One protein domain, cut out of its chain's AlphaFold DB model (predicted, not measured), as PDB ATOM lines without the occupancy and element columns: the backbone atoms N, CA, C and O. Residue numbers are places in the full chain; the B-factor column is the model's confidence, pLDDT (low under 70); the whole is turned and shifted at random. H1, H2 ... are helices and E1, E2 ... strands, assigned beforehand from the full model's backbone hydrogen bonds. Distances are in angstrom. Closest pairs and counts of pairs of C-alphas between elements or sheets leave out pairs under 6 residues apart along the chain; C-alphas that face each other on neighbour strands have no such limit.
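AT A GLANCE: This is residues 410 to 509 and 546 to 635 of the 1090 residues of the protein "Cacna1c protein" of Symbiodinium microadriaticum (UniProt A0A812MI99). What is the main picture? Two lobes stand end to end, each with a strongly twisted four-stranded sheet, and the helices H1, H2 and H4 lie between the two sheets; the lobes meet where H2 packs on H4. Beyond the first sheet the small strand pair E1 and E5 makes one far end, while H3 packs on the second sheet along E10 and the short H5 only grazes that sheet with its residues 634 to 635. How is it made up? The 190 printed residues hold five named helices and ten named strands in the order E1 H1 E2 H2 E3 E4 E5 E6 H3 H4 E7 E8 E9 E10 H5, a mixed class with under half of the residues in named elements; the sheets E8 E7 E9 E10 and E2 E3 E6 E4 are both mixed, and E1 E5 is antiparallel. How compact is it? It is loose, with a radius of gyration of the C-alphas of 20.2 A, and elongated, with spans of 64 by 34 by 31 A.

IN THESE COORDINATES: Where is the largest sheet? E7 is residues 577 to 582 (15.7 A), E8 587 to 592 (16.3 A), E9 610 to 615 (16.3 A) and E10 618 to 622 (12.8 A). C-alpha 587 is at (263.982, 236.011, 239.548). Where are the other strands? E2 is residues 443 to 446, E3 469 to 472, E4 483 to 486 and E6 501 to 506 (16.1 A), with E1 at 410 to 412 and E5 at 489 to 491. C-alpha 410 is at (254.841, 207.361, 274.357). Where are the helices? H1 is residues 426 to 435 (14.1 A), H2 449 to 462 (20.2 A), H3 547 to 554 (10.2 A), H4 563 to 573 (15.3 A) and H5 632 to 635, with C-alpha 635 at (276.588, 230.010, 246.926).

HOW THE PARTS SIT: How is the largest sheet joined? E7 and E8 form a hairpin, N 577 and O 592 at 2.8 A; E7 and E9 are parallel, N 578 and O 610 at 2.8 A; E9 and E10 form a hairpin, N 613 and O 620 at 2.8 A. H3 and H4 are on the same face, two layers, helices on one face of a sheet: H4 lies over E8, closest C-alphas Gln 567 and Leu 592 at 5.5 A, and H3 comes closest to E10 with the C-alphas of Ile 551 and Tyr 621 at 7.6 A. H5 only grazes the sheet, with residues 634 to 635. How is the other large sheet joined? E2 and E3 are parallel, N 444 and O 469 at 3.1 A; E3 and E6 are antiparallel, N 470 and O 505 at 2.9 A; E6 and E4 are antiparallel, N 483 and O 504 at 2.9 A. E2, H2 and E3 form a strand-helix-strand unit, two parallel neighbour strands with a helix between, its crossover right-handed; H2 lies over E3 at a height over the sheet of 10.8 A, and H1 only grazes the sheet with residues 426 to 429. E4 runs on into E5 at 74 degrees, and E5 is antiparallel to E1, N 410 and O 490 at 2.8 A. How do the helices meet? H2 and H4 touch, the C-alphas of Thr 457 and Ala 565 at 6.1 A, a shallow tilt of 23 degrees, the same way; H1 and H2 touch, those of Leu 430 and Leu 455 at 6.8 A, a shallow tilt of 14 degrees, the same way. In H1, H2, H3 and H4 every O i to N i+4 pair is within hydrogen-bond range; H5 is too short for one.

THE WHOLE: How far does it reach? The two C-alphas farthest apart, those of Asp 495 and Gly 627, are 66.2 A apart. Is it whole? Residues 510 to 545 are not printed, and C-alphas 509 and 546 are 22.9 A apart across the cut. The links E1 to H1 and E8 to E9 are long. Where is confidence low? Residue 480 and residues 493 to 509, 547 to 548 and 550 to 559 are under 70; the mean pLDDT of the printed part is 84.3.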
ATOM      1  N   VAL A 410     253.645 207.666 273.552       90.50
ATOM      2  CA  VAL A 410     254.841 207.361 274.357       90.50
ATOM      3  C   VAL A 410     255.293 205.923 274.131       90.50
ATOM      4  O   VAL A 410     256.489 205.661 274.107       90.50
ATOM      5  N   ALA A 411     254.340 205.006 273.968       89.88
ATOM      6  CA  ALA A 411     254.586 203.596 273.709       89.88
ATOM      7  C   ALA A 411     253.449 203.003 272.867       89.88
ATOM      8  O   ALA A 411     252.342 203.548 272.830       89.88
ATOM      9  N   VAL A 412     253.729 201.866 272.236       92.19
ATOM     10  CA  VAL A 412     252.736 200.986 271.610       92.19
ATOM     11  C   VAL A 412     252.734 199.650 272.355       92.19
ATOM     12  O   VAL A 412     253.718 199.324 273.022       92.19
ATOM     13  N   SER A 413     251.652 198.880 272.266       90.75
ATOM     14  CA  SER A 413     251.561 197.535 272.853       90.75
ATOM     15  C   SER A 413     252.606 196.582 272.250       90.75
ATOM     16  O   SER A 413     252.503 196.267 271.067       90.75
ATOM     17  N   PRO A 414     253.591 196.068 273.019       86.75
ATOM     18  CA  PRO A 414     254.615 195.172 272.470       86.75
ATOM     19  C   PRO A 414     254.058 193.834 271.966       86.75
ATOM     20  O   PRO A 414     254.698 193.176 271.159       86.75
ATOM     21  N   ALA A 415     252.869 193.431 272.429       87.25
ATOM     22  CA  ALA A 415     252.221 192.182 272.027       87.25
ATOM     23  C   ALA A 415     251.620 192.222 270.608       87.25
ATOM     24  O   ALA A 415     251.258 191.181 270.072       87.25
ATOM     25  N   GLU A 416     251.500 193.409 270.003       85.62
ATOM     26  CA  GLU A 416     250.944 193.602 268.653       85.62
ATOM     27  C   GLU A 416     252.023 193.585 267.552       85.62
ATOM     28  O   GLU A 416     251.706 193.783 266.380       85.62
ATOM     29  N   TRP A 417     253.296 193.353 267.905       86.50
ATOM     30  CA  TRP A 417     254.436 193.474 266.993       86.50
ATOM     31  C   TRP A 417     255.382 192.276 267.099       86.50
ATOM     32  O   TRP A 417     255.802 191.886 268.185       86.50
ATOM     33  N   ASN A 418     255.790 191.743 265.946       86.38
ATOM     34  CA  ASN A 418     256.710 190.601 265.858       86.38
ATOM     35  C   ASN A 418     258.190 190.994 266.080       86.38
ATOM     36  O   ASN A 418     259.062 190.128 266.143       86.38
ATOM     37  N   ALA A 419     258.484 192.294 266.199       86.56
ATOM     38  CA  ALA A 419     259.813 192.853 266.439       86.56
ATOM     39  C   ALA A 419     259.757 193.940 267.527       86.56
ATOM     40  O   ALA A 419     258.720 194.564 267.741       86.56
ATOM     41  N   GLU A 420     260.887 194.195 268.194       90.50
ATOM     42  CA  GLU A 420     260.992 195.243 269.217       90.50
ATOM     43  C   GLU A 420     260.647 196.622 268.626       90.50
ATOM     44  O   GLU A 420     261.310 197.102 267.701       90.50
ATOM     45  N   VAL A 421     259.618 197.280 269.169       93.44
ATOM     46  CA  VAL A 421     259.210 198.613 268.710       93.44
ATOM     47  C   VAL A 421     260.020 199.699 269.396       93.44
ATOM     48  O   VAL A 421     259.985 199.868 270.615       93.44
ATOM     49  N   ARG A 422     260.684 200.506 268.576       93.56
ATOM     50  CA  ARG A 422     261.497 201.649 268.974       93.56
ATOM     51  C   ARG A 422     260.877 202.903 268.364       93.56
ATOM     52  O   ARG A 422     261.180 203.288 267.233       93.56
ATOM     53  N   LEU A 423     259.951 203.495 269.118       94.69
ATOM     54  CA  LEU A 423     259.163 204.656 268.701       94.69
ATOM     55  C   LEU A 423     260.026 205.930 268.674       94.69
ATOM     56  O   LEU A 423     260.507 206.386 269.711       94.69
ATOM     57  N   GLY A 424     260.194 206.517 267.490       94.88
ATOM     58  CA  GLY A 424     260.932 207.759 267.257       94.88
ATOM     59  C   GLY A 424     260.044 208.954 266.917       94.88
ATOM     60  O   GLY A 424     258.857 208.815 266.619       94.88
ATOM     61  N   THR A 425     260.631 210.154 266.918       95.06
ATOM     62  CA  THR A 425     260.025 211.317 266.250       95.06
ATOM     63  C   THR A 425     260.395 211.364 264.772       95.06
ATOM     64  O   THR A 425     261.468 210.913 264.369       95.06
ATOM     65  N   VAL A 426     259.546 212.016 263.973       94.38
ATOM     66  CA  VAL A 426     259.822 212.351 262.565       94.38
ATOM     67  C   VAL A 426     261.186 213.037 262.410       94.38
ATOM     68  O   VAL A 426     261.960 212.686 261.528       94.38
ATOM     69  N   GLN A 427     261.529 213.960 263.316       93.56
ATOM     70  CA  GLN A 427     262.818 214.659 263.301       93.56
ATOM     71  C   GLN A 427     264.010 213.727 263.561       93.56
ATOM     72  O   GLN A 427     264.970 213.770 262.799       93.56
ATOM     73  N   GLN A 428     263.942 212.855 264.576       94.44
ATOM     74  CA  GLN A 428     265.003 211.876 264.862       94.44
ATOM     75  C   GLN A 428     265.224 210.935 263.674       94.44
ATOM     76  O   GLN A 428     266.362 210.670 263.290       94.44
ATOM     77  N   MET A 429     264.131 210.478 263.063       94.25
ATOM     78  CA  MET A 429     264.170 209.631 261.878       94.25
ATOM     79  C   MET A 429     264.838 210.351 260.694       94.25
ATOM     80  O   MET A 429     265.804 209.845 260.125       94.25
ATOM     81  N   LEU A 430     264.399 211.573 260.372       91.50
ATOM     82  CA  LEU A 430     265.005 212.394 259.317       91.50
ATOM     83  C   LEU A 430     266.489 212.701 259.583       91.50
ATOM     84  O   LEU A 430     267.281 212.715 258.644       91.50
ATOM     85  N   GLU A 431     266.891 212.920 260.836       91.75
ATOM     86  CA  GLU A 431     268.298 213.107 261.212       91.75
ATOM     87  C   GLU A 431     269.140 211.842 260.996       91.75
ATOM     88  O   GLU A 431     270.260 211.943 260.489       91.75
ATOM     89  N   CYS A 432     268.626 210.655 261.334       91.81
ATOM     90  CA  CYS A 432     269.321 209.392 261.070       91.81
ATOM     91  C   CYS A 432     269.455 209.111 259.566       91.81
ATOM     92  O   CYS A 432     270.569 208.837 259.109       91.81
ATOM     93  N   ILE A 433     268.369 209.286 258.797       90.69
ATOM     94  CA  ILE A 433     268.351 209.147 257.331       90.69
ATOM     95  C   ILE A 433     269.393 210.078 256.687       90.69
ATOM     96  O   ILE A 433     270.269 209.613 255.957       90.69
ATOM     97  N   ARG A 434     269.364 211.383 257.004       86.44
ATOM     98  CA  ARG A 434     270.317 212.374 256.460       86.44
ATOM     99  C   ARG A 434     271.761 212.120 256.889       86.44
ATOM    100  O   ARG A 434     272.693 212.424 256.147       86.44
ATOM    101  N   ALA A 435     271.969 211.572 258.086       87.00
ATOM    102  CA  ALA A 435     273.295 211.201 258.568       87.00
ATOM    103  C   ALA A 435     273.844 209.914 257.921       87.00
ATOM    104  O   ALA A 435     275.014 209.603 258.144       87.00
ATOM    105  N   GLY A 436     273.029 209.161 257.169       86.50
ATOM    106  CA  GLY A 436     273.402 207.848 256.635       86.50
ATOM    107  C   GLY A 436     273.728 206.829 257.731       86.50
ATOM    108  O   GLY A 436     274.546 205.936 257.516       86.50
ATOM    109  N   ARG A 437     273.151 206.995 258.928       89.88
ATOM    110  CA  ARG A 437     273.342 206.085 260.066       89.88
ATOM    111  C   ARG A 437     272.148 205.134 260.166       89.88
ATOM    112  O   ARG A 437     271.035 205.571 259.873       89.88
ATOM    113  N   PRO A 438     272.340 203.878 260.612       84.75
ATOM    114  CA  PRO A 438     271.216 202.997 260.907       84.75
ATOM    115  C   PRO A 438     270.280 203.686 261.906       84.75
ATOM    116  O   PRO A 438     270.724 204.241 262.916       84.75
ATOM    117  N   CYS A 439     268.988 203.698 261.593       87.75
ATOM    118  CA  CYS A 439     267.984 204.291 262.461       87.75
ATOM    119  C   CYS A 439     267.760 203.348 263.647       87.75
ATOM    120  O   CYS A 439     267.348 202.208 263.465       87.75
ATOM    121  N   GLU A 440     268.004 203.818 264.873       90.25
ATOM    122  CA  GLU A 440     267.632 203.058 266.076       90.25
ATOM    123  C   GLU A 440     266.112 202.966 266.251       90.25
ATOM    124  O   GLU A 440     265.637 202.157 267.037       90.25
ATOM    125  N   THR A 441     265.351 203.788 265.528       92.56
ATOM    126  CA  THR A 441     263.889 203.830 265.552       92.56
ATOM    127  C   THR A 441     263.338 203.161 264.294       92.56
ATOM    128  O   THR A 441     263.872 203.361 263.208       92.56
ATOM    129  N   ASN A 442     262.295 202.343 264.444       90.94
ATOM    130  CA  ASN A 442     261.633 201.597 263.357       90.94
ATOM    131  C   ASN A 442     260.150 201.970 263.186       90.94
ATOM    132  O   ASN A 442     259.537 201.644 262.170       90.94
ATOM    133  N   VAL A 443     259.588 202.682 264.168       94.62
ATOM    134  CA  VAL A 443     258.207 203.162 264.170       94.62
ATOM    135  C   VAL A 443     258.200 204.660 264.458       94.62
ATOM    136  O   VAL A 443     258.888 205.121 265.370       94.62
ATOM    137  N   VAL A 444     257.421 205.433 263.703       95.44
ATOM    138  CA  VAL A 444     257.278 206.888 263.887       95.44
ATOM    139  C   VAL A 444     255.803 207.265 263.917       95.44
ATOM    140  O   VAL A 444     255.046 206.822 263.063       95.44
ATOM    141  N   TYR A 445     255.399 208.103 264.870       94.38
ATOM    142  CA  TYR A 445     254.054 208.683 264.923       94.38
ATOM    143  C   TYR A 445     254.052 210.103 264.344       94.38
ATOM    144  O   TYR A 445     254.932 210.899 264.689       94.38
ATOM    145  N   THR A 446     253.052 210.435 263.525       94.62
ATOM    146  CA  THR A 446     252.754 211.823 263.136       94.62
ATOM    147  C   THR A 446     251.256 212.064 262.960       94.62
ATOM    148  O   THR A 446     250.509 211.174 262.558       94.62
ATOM    149  N   ASP A 447     250.836 213.290 263.259       93.31
ATOM    150  CA  ASP A 447     249.475 213.787 263.084       93.31
ATOM    151  C   ASP A 447     249.268 214.502 261.737       93.31
ATOM    152  O   ASP A 447     248.127 214.809 261.399       93.31
ATOM    153  N   THR A 448     250.332 214.776 260.965       92.00
ATOM    154  CA  THR A 448     250.280 215.603 259.745       92.00
ATOM    155  C   THR A 448     250.650 214.814 258.478       92.00
ATOM    156  O   THR A 448     251.629 214.059 258.471       92.00
ATOM    157  N   PRO A 449     249.900 214.958 257.367       89.00
ATOM    158  CA  PRO A 449     250.231 214.286 256.109       89.00
ATOM    159  C   PRO A 449     251.548 214.798 255.501       89.00
ATOM    160  O   PRO A 449     252.235 214.056 254.795       89.00
ATOM    161  N   GLU A 450     251.940 216.041 255.800       87.75
ATOM    162  CA  GLU A 450     253.205 216.637 255.367       87.75
ATOM    163  C   GLU A 450     254.414 215.845 255.881       87.75
ATOM    164  O   GLU A 450     255.309 215.537 255.094       87.75
ATOM    165  N   ASP A 451     254.427 215.453 257.159       92.25
ATOM    166  CA  ASP A 451     255.516 214.673 257.764       92.25
ATOM    167  C   ASP A 451     255.688 213.307 257.080       92.25
ATOM    168  O   ASP A 451     256.813 212.847 256.868       92.25
ATOM    169  N   ILE A 452     254.581 212.667 256.685       91.81
ATOM    170  CA  ILE A 452     254.599 211.397 255.944       91.81
ATOM    171  C   ILE A 452     255.216 211.602 254.556       91.81
ATOM    172  O   ILE A 452     256.067 210.812 254.134       91.81
ATOM    173  N   GLY A 453     254.864 212.695 253.874       85.69
ATOM    174  CA  GLY A 453     255.508 213.111 252.627       85.69
ATOM    175  C   GLY A 453     257.010 213.365 252.796       85.69
ATOM    176  O   GLY A 453     257.812 212.861 252.009       85.69
ATOM    177  N   MET A 454     257.414 214.069 253.861       87.00
ATOM    178  CA  MET A 454     258.824 214.317 254.184       87.00
ATOM    179  C   MET A 454     259.605 213.017 254.400       87.00
ATOM    180  O   MET A 454     260.700 212.864 253.851       87.00
ATOM    181  N   LEU A 455     259.049 212.075 255.169       91.81
ATOM    182  CA  LEU A 455     259.661 210.770 255.428       91.81
ATOM    183  C   LEU A 455     259.777 209.939 254.149       91.81
ATOM    184  O   LEU A 455     260.869 209.463 253.850       91.81
ATOM    185  N   LYS A 456     258.703 209.821 253.357       87.75
ATOM    186  CA  LYS A 456     258.691 209.073 252.085       87.75
ATOM    187  C   LYS A 456     259.728 209.612 251.094       87.75
ATOM    188  O   LYS A 456     260.476 208.832 250.499       87.75
ATOM    189  N   THR A 457     259.821 210.937 250.961       83.44
ATOM    190  CA  THR A 457     260.813 211.603 250.104       83.44
ATOM    191  C   THR A 457     262.237 211.372 250.606       83.44
ATOM    192  O   THR A 457     263.112 211.026 249.812       83.44
ATOM    193  N   ALA A 458     262.488 211.497 251.914       85.56
ATOM    194  CA  ALA A 458     263.808 211.249 252.491       85.56
ATOM    195  C   ALA A 458     264.236 209.775 252.350       85.56
ATOM    196  O   ALA A 458     265.336 209.514 251.867       85.56
ATOM    197  N   TRP A 459     263.366 208.819 252.696       87.12
ATOM    198  CA  TRP A 459     263.632 207.376 252.591       87.12
ATOM    199  C   TRP A 459     264.067 206.996 251.171       87.12
ATOM    200  O   TRP A 459     265.156 206.454 250.956       87.12
ATOM    201  N   SER A 460     263.262 207.414 250.188       81.44
ATOM    202  CA  SER A 460     263.495 207.169 248.761       81.44
ATOM    203  C   SER A 460     264.774 207.845 248.259       81.44
ATOM    204  O   SER A 460     265.585 207.224 247.571       81.44
ATOM    205  N   ALA A 461     264.996 209.116 248.613       79.44
ATOM    206  CA  ALA A 461     266.151 209.874 248.136       79.44
ATOM    207  C   ALA A 461     267.474 209.313 248.676       79.44
ATOM    208  O   ALA A 461     268.448 209.193 247.923       79.44
ATOM    209  N   PHE A 462     267.519 208.926 249.953       83.19
ATOM    210  CA  PHE A 462     268.710 208.336 250.563       83.19
ATOM    211  C   PHE A 462     268.910 206.862 250.185       83.19
ATOM    212  O   PHE A 462     270.064 206.432 250.148       83.19
ATOM    213  N   ALA A 463     267.873 206.168 249.700       83.00
ATOM    214  CA  ALA A 463     267.885 204.731 249.399       83.00
ATOM    215  C   ALA A 463     268.265 203.907 250.642       83.00
ATOM    216  O   ALA A 463     269.183 203.089 250.616       83.00
ATOM    217  N   VAL A 464     267.588 204.215 251.750       83.19
ATOM    218  CA  VAL A 464     267.703 203.467 253.006       83.19
ATOM    219  C   VAL A 464     267.092 202.085 252.793       83.19
ATOM    220  O   VAL A 464     266.006 201.994 252.233       83.19
ATOM    221  N   GLN A 465     267.800 201.038 253.221       81.00
ATOM    222  CA  GLN A 465     267.289 199.667 253.217       81.00
ATOM    223  C   GLN A 465     266.649 199.344 254.573       81.00
ATOM    224  O   GLN A 465     267.258 199.597 255.617       81.00
ATOM    225  N   GLY A 466     265.447 198.777 254.543       80.44
ATOM    226  CA  GLY A 466     264.619 198.419 255.693       80.44
ATOM    227  C   GLY A 466     263.223 199.053 255.640       80.44
ATOM    228  O   GLY A 466     263.036 200.163 255.142       80.44
ATOM    229  N   GLY A 467     262.235 198.367 256.218       83.44
ATOM    230  CA  GLY A 467     260.874 198.887 256.350       83.44
ATOM    231  C   GLY A 467     260.749 199.915 257.476       83.44
ATOM    232  O   GLY A 467     261.009 199.605 258.640       83.44
ATOM    233  N   LEU A 468     260.297 201.128 257.145       88.12
ATOM    234  CA  LEU A 468     259.827 202.112 258.122       88.12
ATOM    235  C   LEU A 468     258.306 202.021 258.255       88.12
ATOM    236  O   LEU A 468     257.587 202.238 257.279       88.12
ATOM    237  N   THR A 469     257.825 201.781 259.477       93.50
ATOM    238  CA  THR A 469     256.396 201.861 259.798       93.50
ATOM    239  C   THR A 469     256.029 203.250 260.324       93.50
ATOM    240  O   THR A 469     256.553 203.702 261.344       93.50
ATOM    241  N   VAL A 470     255.100 203.930 259.654       93.94
ATOM    242  CA  VAL A 470     254.558 205.222 260.097       93.94
ATOM    243  C   VAL A 470     253.142 205.030 260.630       93.94
ATOM    244  O   VAL A 470     252.291 204.484 259.937       93.94
ATOM    245  N   ILE A 471     252.910 205.491 261.858       93.81
ATOM    246  CA  ILE A 471     251.618 205.522 262.543       93.81
ATOM    247  C   ILE A 471     250.995 206.906 262.311       93.81
ATOM    248  O   ILE A 471     251.474 207.902 262.859       93.81
ATOM    249  N   ALA A 472     249.943 206.966 261.496       92.25
ATOM    250  CA  ALA A 472     249.239 208.193 261.139       92.25
ATOM    251  C   ALA A 472     248.069 208.484 262.099       92.25
ATOM    252  O   ALA A 472     247.113 207.708 262.181       92.25
ATOM    253  N   GLY A 473     248.150 209.614 262.806       90.44
ATOM    254  CA  GLY A 473     247.085 210.204 263.621       90.44
ATOM    255  C   GLY A 473     246.493 211.471 262.987       90.44
ATOM    256  O   GLY A 473     246.625 211.694 261.784       90.44
ATOM    257  N   GLY A 474     245.848 212.311 263.802       89.38
ATOM    258  CA  GLY A 474     245.453 213.682 263.448       89.38
ATOM    259  C   GLY A 474     244.732 213.842 262.104       89.38
ATOM    260  O   GLY A 474     243.677 213.247 261.882       89.38
ATOM    261  N   SER A 475     245.300 214.669 261.220       88.44
ATOM    262  CA  SER A 475     244.869 214.844 259.825       88.44
ATOM    263  C   SER A 475     245.550 213.872 258.854       88.44
ATOM    264  O   SER A 475     245.042 213.666 257.752       88.44
ATOM    265  N   ALA A 476     246.657 213.231 259.248       87.62
ATOM    266  CA  ALA A 476     247.358 212.235 258.436       87.62
ATOM    267  C   ALA A 476     246.512 210.978 258.149       87.62
ATOM    268  O   ALA A 476     246.683 210.363 257.098       87.62
ATOM    269  N   LYS A 477     245.555 210.639 259.028       86.56
ATOM    270  CA  LYS A 477     244.616 209.496 258.912       86.56
ATOM    271  C   LYS A 477     243.616 209.544 257.737       86.56
ATOM    272  O   LYS A 477     242.664 208.764 257.694       86.56
ATOM    273  N   HIS A 478     243.769 210.504 256.830       81.75
ATOM    274  CA  HIS A 478     242.925 210.673 255.646       81.75
ATOM    275  C   HIS A 478     243.704 210.478 254.332       81.75
ATOM    276  O   HIS A 478     243.166 210.740 253.261       81.75
ATOM    277  N   LEU A 479     244.964 210.024 254.388       82.44
ATOM    278  CA  LEU A 479     245.729 209.672 253.189       82.44
ATOM    279  C   LEU A 479     245.305 208.296 252.656       82.44
ATOM    280  O   LEU A 479     245.444 207.282 253.333       82.44
ATOM    281  N   GLU A 480     244.893 208.259 251.390       69.12
ATOM    282  CA  GLU A 480     244.368 207.076 250.680       69.12
ATOM    283  C   GLU A 480     245.327 205.867 250.613       69.12
ATOM    284  O   GLU A 480     244.911 204.762 250.284       69.12
ATOM    285  N   GLN A 481     246.619 206.057 250.903       76.62
ATOM    286  CA  GLN A 481     247.666 205.028 250.776       76.62
ATOM    287  C   GLN A 481     247.941 204.249 252.075       76.62
ATOM    288  O   GLN A 481     248.958 203.563 252.165       76.62
ATOM    289  N   LEU A 482     247.094 204.389 253.098       78.19
ATOM    290  CA  LEU A 482     247.340 203.839 254.430       78.19
ATOM    291  C   LEU A 482     246.511 202.581 254.731       78.19
ATOM    292  O   LEU A 482     245.315 202.519 254.461       78.19
ATOM    293  N   PHE A 483     247.138 201.598 255.381       78.38
ATOM    294  CA  PHE A 483     246.475 200.382 255.852       78.38
ATOM    295  C   PHE A 483     245.783 200.619 257.197       78.38
ATOM    296  O   PHE A 483     246.376 201.154 258.132       78.38
ATOM    297  N   LEU A 484     244.523 200.211 257.308       76.00
ATOM    298  CA  LEU A 484     243.673 200.466 258.468       76.00
ATOM    299  C   LEU A 484     243.840 199.361 259.530       76.00
ATOM    300  O   LEU A 484     243.295 198.271 259.373       76.00
ATOM    301  N   THR A 485     244.553 199.641 260.627       79.94
ATOM    302  CA  THR A 485     244.822 198.652 261.691       79.94
ATOM    303  C   THR A 485     244.417 199.190 263.066       79.94
ATOM    304  O   THR A 485     244.635 200.353 263.395       79.94
ATOM    305  N   ARG A 486     243.826 198.350 263.923       79.88
ATOM    306  CA  ARG A 486     243.574 198.714 265.328       79.88
ATOM    307  C   ARG A 486     244.843 198.457 266.142       79.88
ATOM    308  O   ARG A 486     245.290 197.318 266.205       79.88
ATOM    309  N   LEU A 487     245.393 199.501 266.763       84.12
ATOM    310  CA  LEU A 487     246.588 199.434 267.612       84.12
ATOM    311  C   LEU A 487     246.281 199.976 269.010       84.12
ATOM    312  O   LEU A 487     245.522 200.936 269.157       84.12
ATOM    313  N   ARG A 488     246.896 199.400 270.046       85.88
ATOM    314  CA  ARG A 488     246.855 199.939 271.412       85.88
ATOM    315  C   ARG A 488     248.048 200.865 271.642       85.88
ATOM    316  O   ARG A 488     249.209 200.444 271.612       85.88
ATOM    317  N   LEU A 489     247.749 202.138 271.899       89.50
ATOM    318  CA  LEU A 489     248.725 203.219 272.046       89.50
ATOM    319  C   LEU A 489     248.649 203.828 273.453       89.50
ATOM    320  O   LEU A 489     247.572 204.164 273.942       89.50
ATOM    321  N   THR A 490     249.802 204.053 274.080       86.69
ATOM    322  CA  THR A 490     249.896 204.761 275.365       86.69
ATOM    323  C   THR A 490     250.247 206.217 275.108       86.69
ATOM    324  O   THR A 490     251.354 206.530 274.663       86.69
ATOM    325  N   ARG A 491     249.318 207.132 275.397       89.50
ATOM    326  CA  ARG A 491     249.493 208.581 275.221       89.50
ATOM    327  C   ARG A 491     249.886 209.258 276.546       89.50
ATOM    328  O   ARG A 491     249.487 208.819 277.622       89.50
ATOM    329  N   ARG A 492     250.671 210.347 276.507       73.19
ATOM    330  CA  ARG A 492     251.299 210.986 277.696       73.19
ATOM    331  C   ARG A 492     250.332 211.754 278.626       73.19
ATOM    332  O   ARG A 492     250.570 212.938 278.874       73.19
ATOM    333  N   LYS A 493     249.267 211.113 279.129       68.94
ATOM    334  CA  LYS A 493     248.421 211.569 280.263       68.94
ATOM    335  C   LYS A 493     247.281 210.624 280.680       68.94
ATOM    336  O   LYS A 493     246.581 210.958 281.630       68.94
ATOM    337  N   SER A 494     247.082 209.505 279.992       54.38
ATOM    338  CA  SER A 494     246.018 208.536 280.270       54.38
ATOM    339  C   SER A 494     246.607 207.150 280.518       54.38
ATOM    340  O   SER A 494     247.707 206.854 280.047       54.38
ATOM    341  N   ASP A 495     245.840 206.289 281.182       58.22
ATOM    342  CA  ASP A 495     246.050 204.840 281.122       58.22
ATOM    343  C   ASP A 495     245.882 204.327 279.673       58.22
ATOM    344  O   ASP A 495     245.585 205.104 278.756       58.22
ATOM    345  N   TRP A 496     246.087 203.022 279.453       52.94
ATOM    346  CA  TRP A 496     245.880 202.380 278.150       52.94
ATOM    347  C   TRP A 496     244.489 202.703 277.594       52.94
ATOM    348  O   TRP A 496     243.484 202.198 278.087       52.94
ATOM    349  N   GLN A 497     244.435 203.526 276.546       50.25
ATOM    350  CA  GLN A 497     243.199 203.782 275.821       50.25
ATOM    351  C   GLN A 497     243.112 202.806 274.651       50.25
ATOM    352  O   GLN A 497     243.881 202.883 273.692       50.25
ATOM    353  N   GLU A 498     242.152 201.884 274.719       47.09
ATOM    354  CA  GLU A 498     241.716 201.128 273.547       47.09
ATOM    355  C   GLU A 498     240.922 202.045 272.609       47.09
ATOM    356  O   GLU A 498     239.694 202.027 272.593       47.09
ATOM    357  N   GLY A 499     241.619 202.859 271.820       42.31
ATOM    358  CA  GLY A 499     240.955 203.795 270.922       42.31
ATOM    359  C   GLY A 499     241.899 204.553 270.003       42.31
ATOM    360  O   GLY A 499     242.293 205.667 270.318       42.31
ATOM    361  N   GLU A 500     242.215 203.960 268.854       44.47
ATOM    362  CA  GLU A 500     241.815 204.488 267.539       44.47
ATOM    363  C   GLU A 500     242.138 203.452 266.443       44.47
ATOM    364  O   GLU A 500     243.105 202.689 266.545       44.47
ATOM    365  N   LEU A 501     241.338 203.424 265.372       42.69
ATOM    366  CA  LEU A 501     241.788 202.847 264.101       42.69
ATOM    367  C   LEU A 501     242.963 203.704 263.638       42.69
ATOM    368  O   LEU A 501     242.772 204.869 263.293       42.69
ATOM    369  N   THR A 502     244.170 203.148 263.678       52.94
ATOM    370  CA  THR A 502     245.378 203.904 263.374       52.94
ATOM    371  C   THR A 502     245.969 203.408 262.070       52.94
ATOM    372  O   THR A 502     246.108 202.212 261.824       52.94
ATOM    373  N   GLN A 503     246.270 204.352 261.194       57.00
ATOM    374  CA  GLN A 503     246.595 204.051 259.817       57.00
ATOM    375  C   GLN A 503     248.109 203.860 259.650       57.00
ATOM    376  O   GLN A 503     248.901 204.687 260.100       57.00
ATOM    377  N   LEU A 504     248.505 202.742 259.041       59.31
ATOM    378  CA  LEU A 504     249.893 202.320 258.876       59.31
ATOM    379  C   LEU A 504     250.376 202.539 257.443       59.31
ATOM    380  O   LEU A 504     249.777 202.029 256.495       59.31
ATOM    381  N   LEU A 505     251.512 203.223 257.294       64.69
ATOM    382  CA  LEU A 505     252.313 203.192 256.069       64.69
ATOM    383  C   LEU A 505     253.550 202.328 256.303       64.69
ATOM    384  O   LEU A 505     254.303 202.609 257.234       64.69
ATOM    385  N   ASN A 506     253.795 201.336 255.446       64.75
ATOM    386  CA  ASN A 506     255.103 200.690 255.351       64.75
ATOM    387  C   ASN A 506     255.851 201.266 254.140       64.75
ATOM    388  O   ASN A 506     255.337 201.248 253.022       64.75
ATOM    389  N   LEU A 507     257.044 201.810 254.368       60.84
ATOM    390  CA  LEU A 507     257.873 202.442 253.342       60.84
ATOM    391  C   LEU A 507     258.961 201.493 252.814       60.84
ATOM    392  O   LEU A 507     260.142 201.814 252.896       60.84
ATOM    393  N   GLU A 508     258.579 200.354 252.229       52.34
ATOM    394  CA  GLU A 508     259.478 199.590 251.349       52.34
ATOM    395  C   GLU A 508     258.742 198.673 250.355       52.34
ATOM    396  O   GLU A 508     257.526 198.491 250.419       52.34
ATOM    397  N   GLY A 509     259.480 198.140 249.375       44.44
ATOM    398  CA  GLY A 509     258.927 197.321 248.299       44.44
ATOM    399  C   GLY A 509     258.471 195.936 248.766       44.44
ATOM    400  O   GLY A 509     259.291 195.145 249.218       44.44
ATOM    401  N   SER A 546     272.904 208.839 236.062       72.12
ATOM    402  CA  SER A 546     273.650 210.074 236.349       72.12
ATOM    403  C   SER A 546     272.714 211.215 236.768       72.12
ATOM    404  O   SER A 546     271.578 211.283 236.306       72.12
ATOM    405  N   LEU A 547     273.194 212.170 237.580       63.94
ATOM    406  CA  LEU A 547     272.379 213.311 238.040       63.94
ATOM    407  C   LEU A 547     271.753 214.096 236.872       63.94
ATOM    408  O   LEU A 547     270.601 214.502 236.956       63.94
ATOM    409  N   LYS A 548     272.483 214.268 235.761       67.25
ATOM    410  CA  LYS A 548     271.961 214.906 234.542       67.25
ATOM    411  C   LYS A 548     270.805 214.107 233.931       67.25
ATOM    412  O   LYS A 548     269.814 214.696 233.519       67.25
ATOM    413  N   SER A 549     270.941 212.784 233.881       72.31
ATOM    414  CA  SER A 549     269.916 211.888 233.347       72.31
ATOM    415  C   SER A 549     268.685 211.857 234.262       72.31
ATOM    416  O   SER A 549     267.572 211.960 233.764       72.31
ATOM    417  N   TRP A 550     268.880 211.841 235.586       69.94
ATOM    418  CA  TRP A 550     267.793 211.933 236.566       69.94
ATOM    419  C   TRP A 550     267.048 213.267 236.483       69.94
ATOM    420  O   TRP A 550     265.826 213.272 236.423       69.94
ATOM    421  N   ILE A 551     267.754 214.402 236.377       64.75
ATOM    422  CA  ILE A 551     267.116 215.710 236.145       64.75
ATOM    423  C   ILE A 551     266.330 215.702 234.825       64.75
ATOM    424  O   ILE A 551     265.248 216.272 234.762       64.75
ATOM    425  N   SER A 552     266.832 215.032 233.782       65.69
ATOM    426  CA  SER A 552     266.120 214.894 232.503       65.69
ATOM    427  C   SER A 552     264.859 214.023 232.586       65.69
ATOM    428  O   SER A 552     263.996 214.143 231.722       65.69
ATOM    429  N   GLU A 553     264.747 213.156 233.593       66.56
ATOM    430  CA  GLU A 553     263.569 212.322 233.862       66.56
ATOM    431  C   GLU A 553     262.597 213.010 234.831       66.56
ATOM    432  O   GLU A 553     261.390 212.998 234.600       66.56
ATOM    433  N   ALA A 554     263.114 213.741 235.821       60.66
ATOM    434  CA  ALA A 554     262.357 214.690 236.641       60.66
ATOM    435  C   ALA A 554     261.801 215.882 235.834       60.66
ATOM    436  O   ALA A 554     260.861 216.537 236.270       60.66
ATOM    437  N   ALA A 555     262.364 216.164 234.656       57.12
ATOM    438  CA  ALA A 555     261.855 217.159 233.713       57.12
ATOM    439  C   ALA A 555     260.776 216.614 232.756       57.12
ATOM    440  O   ALA A 555     260.186 217.401 232.013       57.12
ATOM    441  N   LYS A 556     260.503 215.298 232.744       62.41
ATOM    442  CA  LYS A 556     259.388 214.738 231.967       62.41
ATOM    443  C   LYS A 556     258.051 215.202 232.568       62.41
ATOM    444  O   LYS A 556     257.928 215.232 233.794       62.41
ATOM    445  N   PRO A 557     257.033 215.517 231.745       50.53
ATOM    446  CA  PRO A 557     255.680 215.758 232.242       50.53
ATOM    447  C   PRO A 557     255.197 214.579 233.099       50.53
ATOM    448  O   PRO A 557     255.295 213.430 232.675       50.53
ATOM    449  N   GLY A 558     254.699 214.869 234.302       56.81
ATOM    450  CA  GLY A 558     254.205 213.873 235.260       56.81
ATOM    451  C   GLY A 558     255.175 213.498 236.390       56.81
ATOM    452  O   GLY A 558     254.711 213.038 237.431       56.81
ATOM    453  N   THR A 559     256.486 213.739 236.264       60.28
ATOM    454  CA  THR A 559     257.435 213.438 237.350       60.28
ATOM    455  C   THR A 559     257.436 214.550 238.402       60.28
ATOM    456  O   THR A 559     257.795 215.691 238.115       60.28
ATOM    457  N   TRP A 560     257.059 214.233 239.644       71.06
ATOM    458  CA  TRP A 560     256.993 215.227 240.718       71.06
ATOM    459  C   TRP A 560     258.338 215.390 241.442       71.06
ATOM    460  O   TRP A 560     258.974 214.412 241.829       71.06
ATOM    461  N   ILE A 561     258.759 216.640 241.642       81.81
ATOM    462  CA  ILE A 561     259.968 217.008 242.386       81.81
ATOM    463  C   ILE A 561     259.677 218.227 243.267       81.81
ATOM    464  O   ILE A 561     259.081 219.211 242.819       81.81
ATOM    465  N   ASP A 562     260.100 218.156 244.526       84.19
ATOM    466  CA  ASP A 562     259.944 219.216 245.518       84.19
ATOM    467  C   ASP A 562     261.302 219.702 246.060       84.19
ATOM    468  O   ASP A 562     262.376 219.178 245.734       84.19
ATOM    469  N   GLY A 563     261.269 220.730 246.913       87.31
ATOM    470  CA  GLY A 563     262.485 221.272 247.515       87.31
ATOM    471  C   GLY A 563     263.200 220.294 248.456       87.31
ATOM    472  O   GLY A 563     264.405 220.443 248.660       87.31
ATOM    473  N   LEU A 564     262.502 219.293 249.008       84.12
ATOM    474  CA  LEU A 564     263.083 218.277 249.893       84.12
ATOM    475  C   LEU A 564     263.868 217.226 249.112       84.12
ATOM    476  O   LEU A 564     265.004 216.937 249.482       84.12
ATOM    477  N   ALA A 565     263.319 216.711 248.011       85.69
ATOM    478  CA  ALA A 565     264.020 215.813 247.101       85.69
ATOM    479  C   ALA A 565     265.301 216.476 246.572       85.69
ATOM    480  O   ALA A 565     266.374 215.872 246.587       85.69
ATOM    481  N   LEU A 566     265.221 217.753 246.185       90.94
ATOM    482  CA  LEU A 566     266.383 218.529 245.749       90.94
ATOM    483  C   LEU A 566     267.424 218.727 246.865       90.94
ATOM    484  O   LEU A 566     268.619 218.591 246.602       90.94
ATOM    485  N   GLN A 567     267.006 219.001 248.105       91.75
ATOM    486  CA  GLN A 567     267.923 219.123 249.246       91.75
ATOM    487  C   GLN A 567     268.587 217.775 249.582       91.75
ATOM    488  O   GLN A 567     269.804 217.720 249.754       91.75
ATOM    489  N   ALA A 568     267.831 216.674 249.576       83.12
ATOM    490  CA  ALA A 568     268.360 215.325 249.776       83.12
ATOM    491  C   ALA A 568     269.352 214.916 248.669       83.12
ATOM    492  O   ALA A 568     270.370 214.285 248.947       83.12
ATOM    493  N   ILE A 569     269.118 215.328 247.419       85.88
ATOM    494  CA  ILE A 569     270.067 215.140 246.310       85.88
ATOM    495  C   ILE A 569     271.334 215.976 246.510       85.88
ATOM    496  O   ILE A 569     272.433 215.463 246.276       85.88
ATOM    497  N   ALA A 570     271.199 217.230 246.955       92.19
ATOM    498  CA  ALA A 570     272.338 218.088 247.271       92.19
ATOM    499  C   ALA A 570     273.227 217.427 248.336       92.19
ATOM    500  O   ALA A 570     274.427 217.251 248.109       92.19
ATOM    501  N   GLU A 571     272.621 216.981 249.442       88.19
ATOM    502  CA  GLU A 571     273.257 216.225 250.527       88.19
ATOM    503  C   GLU A 571     273.923 214.937 250.020       88.19
ATOM    504  O   GLU A 571     275.142 214.797 250.140       88.19
ATOM    505  N   LYS A 572     273.168 214.037 249.372       84.50
ATOM    506  CA  LYS A 572     273.641 212.718 248.909       84.50
ATOM    507  C   LYS A 572     274.767 212.794 247.878       84.50
ATOM    508  O   LYS A 572     275.621 211.911 247.839       84.50
ATOM    509  N   LYS A 573     274.780 213.816 247.014       86.44
ATOM    510  CA  LYS A 573     275.844 214.003 246.010       86.44
ATOM    511  C   LYS A 573     277.007 214.867 246.514       86.44
ATOM    512  O   LYS A 573     278.044 214.895 245.857       86.44
ATOM    513  N   GLY A 574     276.868 215.566 247.642       90.25
ATOM    514  CA  GLY A 574     277.878 216.515 248.123       90.25
ATOM    515  C   GLY A 574     277.969 217.801 247.284       90.25
ATOM    516  O   GLY A 574     279.013 218.461 247.282       90.25
ATOM    517  N   VAL A 575     276.907 218.153 246.547       94.06
ATOM    518  CA  VAL A 575     276.910 219.218 245.527       94.06
ATOM    519  C   VAL A 575     275.851 220.271 245.833       94.06
ATOM    520  O   VAL A 575     274.670 219.936 245.865       94.06
ATOM    521  N   PRO A 576     276.220 221.554 245.985       95.69
ATOM    522  CA  PRO A 576     275.231 222.616 246.074       95.69
ATOM    523  C   PRO A 576     274.443 222.791 244.774       95.69
ATOM    524  O   PRO A 576     275.024 222.867 243.686       95.69
ATOM    525  N   LEU A 577     273.122 222.900 244.906       96.00
ATOM    526  CA  LEU A 577     272.189 223.229 243.836       96.00
ATOM    527  C   LEU A 577     271.783 224.699 243.979       96.00
ATOM    528  O   LEU A 577     271.221 225.103 244.998       96.00
ATOM    529  N   VAL A 578     272.040 225.509 242.957       96.31
ATOM    530  CA  VAL A 578     271.584 226.902 242.883       96.31
ATOM    531  C   VAL A 578     270.389 226.968 241.950       96.31
ATOM    532  O   VAL A 578     270.521 226.710 240.758       96.31
ATOM    533  N   ILE A 579     269.222 227.311 242.487       96.38
ATOM    534  CA  ILE A 579     267.956 227.319 241.755       96.38
ATOM    535  C   ILE A 579     267.495 228.762 241.570       96.38
ATOM    536  O   ILE A 579     267.268 229.477 242.541       96.38
ATOM    537  N   PHE A 580     267.312 229.190 240.328       96.19
ATOM    538  CA  PHE A 580     266.702 230.471 239.989       96.19
ATOM    539  C   PHE A 580     265.220 230.259 239.675       96.19
ATOM    540  O   PHE A 580     264.873 229.825 238.578       96.19
ATOM    541  N   LYS A 581     264.338 230.552 240.634       94.94
ATOM    542  CA  LYS A 581     262.891 230.563 240.398       94.94
ATOM    543  C   LYS A 581     262.506 231.848 239.675       94.94
ATOM    544  O   LYS A 581     262.795 232.936 240.170       94.94
ATOM    545  N   ARG A 582     261.865 231.722 238.516       94.94
ATOM    546  CA  ARG A 582     261.299 232.834 237.752       94.94
ATOM    547  C   ARG A 582     259.810 232.943 238.069       94.94
ATOM    548  O   ARG A 582     259.022 232.129 237.601       94.94
ATOM    549  N   ASP A 583     259.461 233.962 238.842       91.31
ATOM    550  CA  ASP A 583     258.089 234.456 238.942       91.31
ATOM    551  C   ASP A 583     257.823 235.426 237.765       91.31
ATOM    552  O   ASP A 583     258.746 235.751 237.012       91.31
ATOM    553  N   ALA A 584     256.588 235.916 237.601       87.88
ATOM    554  CA  ALA A 584     256.195 236.757 236.458       87.88
ATOM    555  C   ALA A 584     257.112 237.983 236.237       87.88
ATOM    556  O   ALA A 584     257.509 238.265 235.108       87.88
ATOM    557  N   GLU A 585     257.501 238.660 237.323       90.75
ATOM    558  CA  GLU A 585     258.285 239.906 237.287       90.75
ATOM    559  C   GLU A 585     259.663 239.800 237.964       90.75
ATOM    560  O   GLU A 585     260.486 240.707 237.846       90.75
ATOM    561  N   THR A 586     259.950 238.713 238.696       92.88
ATOM    562  CA  THR A 586     261.174 238.608 239.515       92.88
ATOM    563  C   THR A 586     261.852 237.249 239.391       92.88
ATOM    564  O   THR A 586     261.195 236.215 239.279       92.88
ATOM    565  N   ILE A 587     263.187 237.239 239.452       94.19
ATOM    566  CA  ILE A 587     263.982 236.011 239.548       94.19
ATOM    567  C   ILE A 587     264.549 235.911 240.964       94.19
ATOM    568  O   ILE A 587     265.377 236.725 241.376       94.19
ATOM    569  N   LYS A 588     264.114 234.895 241.709       94.94
ATOM    570  CA  LYS A 588     264.543 234.611 243.083       94.94
ATOM    571  C   LYS A 588     265.543 233.462 243.076       94.94
ATOM    572  O   LYS A 588     265.267 232.384 242.557       94.94
ATOM    573  N   ARG A 589     266.716 233.684 243.667       95.12
ATOM    574  CA  ARG A 589     267.751 232.657 243.832       95.12
ATOM    575  C   ARG A 589     267.522 231.883 245.129       95.12
ATOM    576  O   ARG A 589     267.360 232.492 246.185       95.12
ATOM    577  N   PHE A 590     267.611 230.564 245.048       96.06
ATOM    578  CA  PHE A 590     267.677 229.621 246.155       96.06
ATOM    579  C   PHE A 590     268.980 228.829 246.073       96.06
ATOM    580  O   PHE A 590     269.545 228.637 244.994       96.06
ATOM    581  N   THR A 591     269.489 228.388 247.216       95.94
ATOM    582  CA  THR A 591     270.679 227.539 247.287       95.94
ATOM    583  C   THR A 591     270.407 226.431 248.277       95.94
ATOM    584  O   THR A 591     270.130 226.703 249.439       95.94
ATOM    585  N   LEU A 592     270.472 225.206 247.777       95.50
ATOM    586  CA  LEU A 592     270.383 223.964 248.529       95.50
ATOM    587  C   LEU A 592     271.794 223.389 248.587       95.50
ATOM    588  O   LEU A 592     272.517 223.438 247.590       95.50
ATOM    589  N   ALA A 593     272.233 222.908 249.740       95.00
ATOM    590  CA  ALA A 593     273.611 222.467 249.925       95.00
ATOM    591  C   ALA A 593     273.703 221.401 251.016       95.00
ATOM    592  O   ALA A 593     272.902 221.442 251.950       95.00
ATOM    593  N   PRO A 594     274.715 220.511 250.972       92.69
ATOM    594  CA  PRO A 594     274.911 219.511 252.017       92.69
ATOM    595  C   PRO A 594     275.027 220.128 253.412       92.69
ATOM    596  O   PRO A 594     274.492 219.604 254.381       92.69
ATOM    597  N   LYS A 595     275.789 221.227 253.507       93.00
ATOM    598  CA  LYS A 595     276.051 222.003 254.724       93.00
ATOM    599  C   LYS A 595     276.393 223.440 254.340       93.00
ATOM    600  O   LYS A 595     277.075 223.663 253.335       93.00
ATOM    601  N   PHE A 596     276.012 224.397 255.179       94.56
ATOM    602  CA  PHE A 596     276.490 225.777 255.107       94.56
ATOM    603  C   PHE A 596     277.550 226.034 256.185       94.56
ATOM    604  O   PHE A 596     277.505 225.474 257.280       94.56
ATOM    605  N   ARG A 597     278.531 226.886 255.879       95.12
ATOM    606  CA  ARG A 597     279.516 227.400 256.839       95.12
ATOM    607  C   ARG A 597     279.629 228.903 256.645       95.12
ATOM    608  O   ARG A 597     279.977 229.345 255.558       95.12
ATOM    609  N   GLN A 598     279.334 229.679 257.690       94.56
ATOM    610  CA  GLN A 598     279.328 231.152 257.638       94.56
ATOM    611  C   GLN A 598     278.436 231.710 256.505       94.56
ATOM    612  O   GLN A 598     278.820 232.644 255.804       94.56
ATOM    613  N   GLY A 599     277.260 231.107 256.288       93.44
ATOM    614  CA  GLY A 599     276.336 231.520 255.229       93.44
ATOM    615  C   GLY A 599     276.803 231.196 253.807       93.44
ATOM    616  O   GLY A 599     276.292 231.792 252.863       93.44
ATOM    617  N   MET A 600     277.776 230.294 253.629       96.00
ATOM    618  CA  MET A 600     278.286 229.844 252.327       96.00
ATOM    619  C   MET A 600     278.149 228.324 252.187       96.00
ATOM    620  O   MET A 600     278.507 227.580 253.101       96.00
ATOM    621  N   ALA A 601     277.647 227.862 251.044       95.81
ATOM    622  CA  ALA A 601     277.478 226.447 250.735       95.81
ATOM    623  C   ALA A 601     278.834 225.728 250.654       95.81
ATOM    624  O   ALA A 601     279.731 226.152 249.922       95.81
ATOM    625  N   LEU A 602     278.974 224.616 251.378       93.94
ATOM    626  CA  LEU A 602     280.137 223.742 251.265       93.94
ATOM    627  C   LEU A 602     279.998 222.834 250.037       93.94
ATOM    628  O   LEU A 602     278.986 222.160 249.855       93.94
ATOM    629  N   VAL A 603     281.044 222.812 249.213       91.75
ATOM    630  CA  VAL A 603     281.155 221.986 248.004       91.75
ATOM    631  C   VAL A 603     282.128 220.837 248.281       91.75
ATOM    632  O   VAL A 603     283.186 221.063 248.877       91.75
ATOM    633  N   ALA A 604     281.809 219.616 247.848       88.69
ATOM    634  CA  ALA A 604     282.771 218.516 247.860       88.69
ATOM    635  C   ALA A 604     284.005 218.836 246.988       88.69
ATOM    636  O   ALA A 604     283.913 219.530 245.973       88.69
ATOM    637  N   LYS A 605     285.184 218.326 247.375       87.19
ATOM    638  CA  LYS A 605     286.427 218.548 246.615       87.19
ATOM    639  C   LYS A 605     286.257 218.059 245.172       87.19
ATOM    640  O   LYS A 605     285.772 216.955 244.953       87.19
ATOM    641  N   ASN A 606     286.711 218.868 244.215       87.81
ATOM    642  CA  ASN A 606     286.667 218.603 242.770       87.81
ATOM    643  C   ASN A 606     285.264 218.503 242.140       87.81
ATOM    644  O   ASN A 606     285.164 218.092 240.986       87.81
ATOM    645  N   VAL A 607     284.193 218.909 242.833       89.00
ATOM    646  CA  VAL A 607     282.843 218.954 242.247       89.00
ATOM    647  C   VAL A 607     282.418 220.397 241.976       89.00
ATOM    648  O   VAL A 607     282.717 221.299 242.756       89.00
ATOM    649  N   SER A 608     281.738 220.640 240.855       89.88
ATOM    650  CA  SER A 608     281.172 221.948 240.517       89.88
ATOM    651  C   SER A 608     279.717 222.057 240.999       89.88
ATOM    652  O   SER A 608     278.965 221.089 240.873       89.88
ATOM    653  N   PRO A 609     279.282 223.218 241.528       94.94
ATOM    654  CA  PRO A 609     277.877 223.447 241.856       94.94
ATOM    655  C   PRO A 609     276.978 223.319 240.621       94.94
ATOM    656  O   PRO A 609     277.337 223.749 239.520       94.94
ATOM    657  N   VAL A 610     275.788 222.758 240.813       94.75
ATOM    658  CA  VAL A 610     274.772 222.602 239.767       94.75
ATOM    659  C   VAL A 610     273.852 223.815 239.782       94.75
ATOM    660  O   VAL A 610     273.419 224.257 240.843       94.75
ATOM    661  N   CYS A 611     273.540 224.357 238.607       95.25
ATOM    662  CA  CYS A 611     272.615 225.473 238.465       95.25
ATOM    663  C   CYS A 611     271.333 225.007 237.764       95.25
ATOM    664  O   CYS A 611     271.392 224.284 236.769       95.25
ATOM    665  N   LEU A 612     270.180 225.413 238.290       95.38
ATOM    666  CA  LEU A 612     268.847 225.091 237.787       95.38
ATOM    667  C   LEU A 612     268.030 226.382 237.638       95.38
ATOM    668  O   LEU A 612     268.205 227.328 238.406       95.38
ATOM    669  N   VAL A 613     267.091 226.408 236.700       94.88
ATOM    670  CA  VAL A 613     266.028 227.420 236.613       94.88
ATOM    671  C   VAL A 613     264.697 226.725 236.840       94.88
ATOM    672  O   VAL A 613     264.423 225.729 236.181       94.88
ATOM    673  N   LEU A 614     263.880 227.256 237.748       94.19
ATOM    674  CA  LEU A 614     262.487 226.854 237.927       94.19
ATOM    675  C   LEU A 614     261.604 227.915 237.262       94.19
ATOM    676  O   LEU A 614     261.439 229.006 237.806       94.19
ATOM    677  N   ALA A 615     261.075 227.621 236.079       92.81
ATOM    678  CA  ALA A 615     260.204 228.519 235.319       92.81
ATOM    679  C   ALA A 615     258.966 227.748 234.857       92.81
ATOM    680  O   ALA A 615     259.084 226.598 234.444       92.81
ATOM    681  N   ASN A 616     257.784 228.360 234.963       89.25
ATOM    682  CA  ASN A 616     256.492 227.702 234.712       89.25
ATOM    683  C   ASN A 616     256.362 226.366 235.475       89.25
ATOM    684  O   ASN A 616     255.840 225.390 234.957       89.25
ATOM    685  N   SER A 617     256.918 226.309 236.691       87.38
ATOM    686  CA  SER A 617     256.997 225.104 237.528       87.38
ATOM    687  C   SER A 617     257.792 223.917 236.934       87.38
ATOM    688  O   SER A 617     257.767 222.828 237.503       87.38
ATOM    689  N   HIS A 618     258.579 224.121 235.870       87.00
ATOM    690  CA  HIS A 618     259.506 223.127 235.311       87.00
ATOM    691  C   HIS A 618     260.977 223.471 235.597       87.00
ATOM    692  O   HIS A 618     261.380 224.638 235.574       87.00
ATOM    693  N   TYR A 619     261.794 222.440 235.837       91.00
ATOM    694  CA  TYR A 619     263.228 222.566 236.111       91.00
ATOM    695  C   TYR A 619     264.075 222.441 234.841       91.00
ATOM    696  O   TYR A 619     264.080 221.408 234.180       91.00
ATOM    697  N   THR A 620     264.865 223.471 234.538       91.06
ATOM    698  CA  THR A 620     265.843 223.482 233.438       91.06
ATOM    699  C   THR A 620     267.265 223.509 233.991       91.06
ATOM    700  O   THR A 620     267.606 224.390 234.780       91.06
ATOM    701  N   TYR A 621     268.124 222.578 233.566       91.56
ATOM    702  CA  TYR A 621     269.542 222.572 233.944       91.56
ATOM    703  C   TYR A 621     270.331 223.658 233.200       91.56
ATOM    704  O   TYR A 621     270.393 223.664 231.972       91.56
ATOM    705  N   LEU A 622     270.985 224.549 233.949       90.94
ATOM    706  CA  LEU A 622     271.939 225.516 233.416       90.94
ATOM    707  C   LEU A 622     273.358 224.957 233.537       90.94
ATOM    708  O   LEU A 622     273.975 225.002 234.603       90.94
ATOM    709  N   GLN A 623     273.896 224.465 232.422       86.44
ATOM    710  CA  GLN A 623     275.283 224.016 232.358       86.44
ATOM    711  C   GLN A 623     276.240 225.225 232.396       86.44
ATOM    712  O   GLN A 623     276.229 226.032 231.460       86.44
ATOM    713  N   PRO A 624     277.098 225.380 233.424       82.06
ATOM    714  CA  PRO A 624     278.144 226.396 233.393       82.06
ATOM    715  C   PRO A 624     279.150 226.075 232.277       82.06
ATOM    716  O   PRO A 624     279.447 224.908 232.008       82.06
ATOM    717  N   ARG A 625     279.705 227.110 231.630       83.81
ATOM    718  CA  ARG A 625     280.784 226.929 230.641       83.81
ATOM    719  C   ARG A 625     281.971 226.222 231.301       83.81
ATOM    720  O   ARG A 625     282.350 226.569 232.420       83.81
ATOM    721  N   ALA A 626     282.571 225.258 230.604       83.00
ATOM    722  CA  ALA A 626     283.737 224.533 231.107       83.00
ATOM    723  C   ALA A 626     284.864 225.513 231.488       83.00
ATOM    724  O   ALA A 626     285.196 226.412 230.718       83.00
ATOM    725  N   GLY A 627     285.409 225.367 232.699       84.50
ATOM    726  CA  GLY A 627     286.445 226.256 233.243       84.50
ATOM    727  C   GLY A 627     285.961 227.611 233.784       84.50
ATOM    728  O   GLY A 627     286.767 228.343 234.352       84.50
ATOM    729  N   ALA A 628     284.674 227.963 233.667       88.12
ATOM    730  CA  ALA A 628     284.155 229.194 234.264       88.12
ATOM    731  C   ALA A 628     284.067 229.079 235.797       88.12
ATOM    732  O   ALA A 628     283.504 228.123 236.332       88.12
ATOM    733  N   ALA A 629     284.586 230.081 236.511       89.56
ATOM    734  CA  ALA A 629     284.460 230.158 237.963       89.56
ATOM    735  C   ALA A 629     282.997 230.395 238.372       89.56
ATOM    736  O   ALA A 629     282.338 231.305 237.867       89.56
ATOM    737  N   PHE A 630     282.492 229.594 239.312       91.94
ATOM    738  CA  PHE A 630     281.124 229.734 239.807       91.94
ATOM    739  C   PHE A 630     281.005 230.981 240.712       91.94
ATOM    740  O   PHE A 630     281.809 231.118 241.640       91.94
ATOM    741  N   PRO A 631     280.039 231.899 240.496       94.62
ATOM    742  CA  PRO A 631     279.952 233.129 241.283       94.62
ATOM    743  C   PRO A 631     279.725 232.851 242.776       94.62
ATOM    744  O   PRO A 631     278.700 232.295 243.161       94.62
ATOM    745  N   GLN A 632     280.637 233.290 243.649       93.50
ATOM    746  CA  GLN A 632     280.520 233.047 245.098       93.50
ATOM    747  C   GLN A 632     279.226 233.614 245.703       93.50
ATOM    748  O   GLN A 632     278.645 233.007 246.598       93.50
ATOM    749  N   ALA A 633     278.724 234.741 245.185       93.75
ATOM    750  CA  ALA A 633     277.448 235.316 245.612       93.75
ATOM    751  C   ALA A 633     276.259 234.355 245.415       93.75
ATOM    752  O   ALA A 633     275.284 234.433 246.159       93.75
ATOM    753  N   TRP A 634     276.347 233.432 244.452       95.12
ATOM    754  CA  TRP A 634     275.319 232.428 244.183       95.12
ATOM    755  C   TRP A 634     275.369 231.231 245.134       95.12
ATOM    756  O   TRP A 634     274.407 230.473 245.163       95.12
ATOM    757  N   LEU A 635     276.430 231.079 245.932       96.12
ATOM    758  CA  LEU A 635     276.588 230.010 246.926       96.12
ATOM    759  C   LEU A 635     276.204 230.441 248.347       96.12
ATOM    760  O   LEU A 635     276.404 229.682 249.292       96.12
TER     761      LEU A 635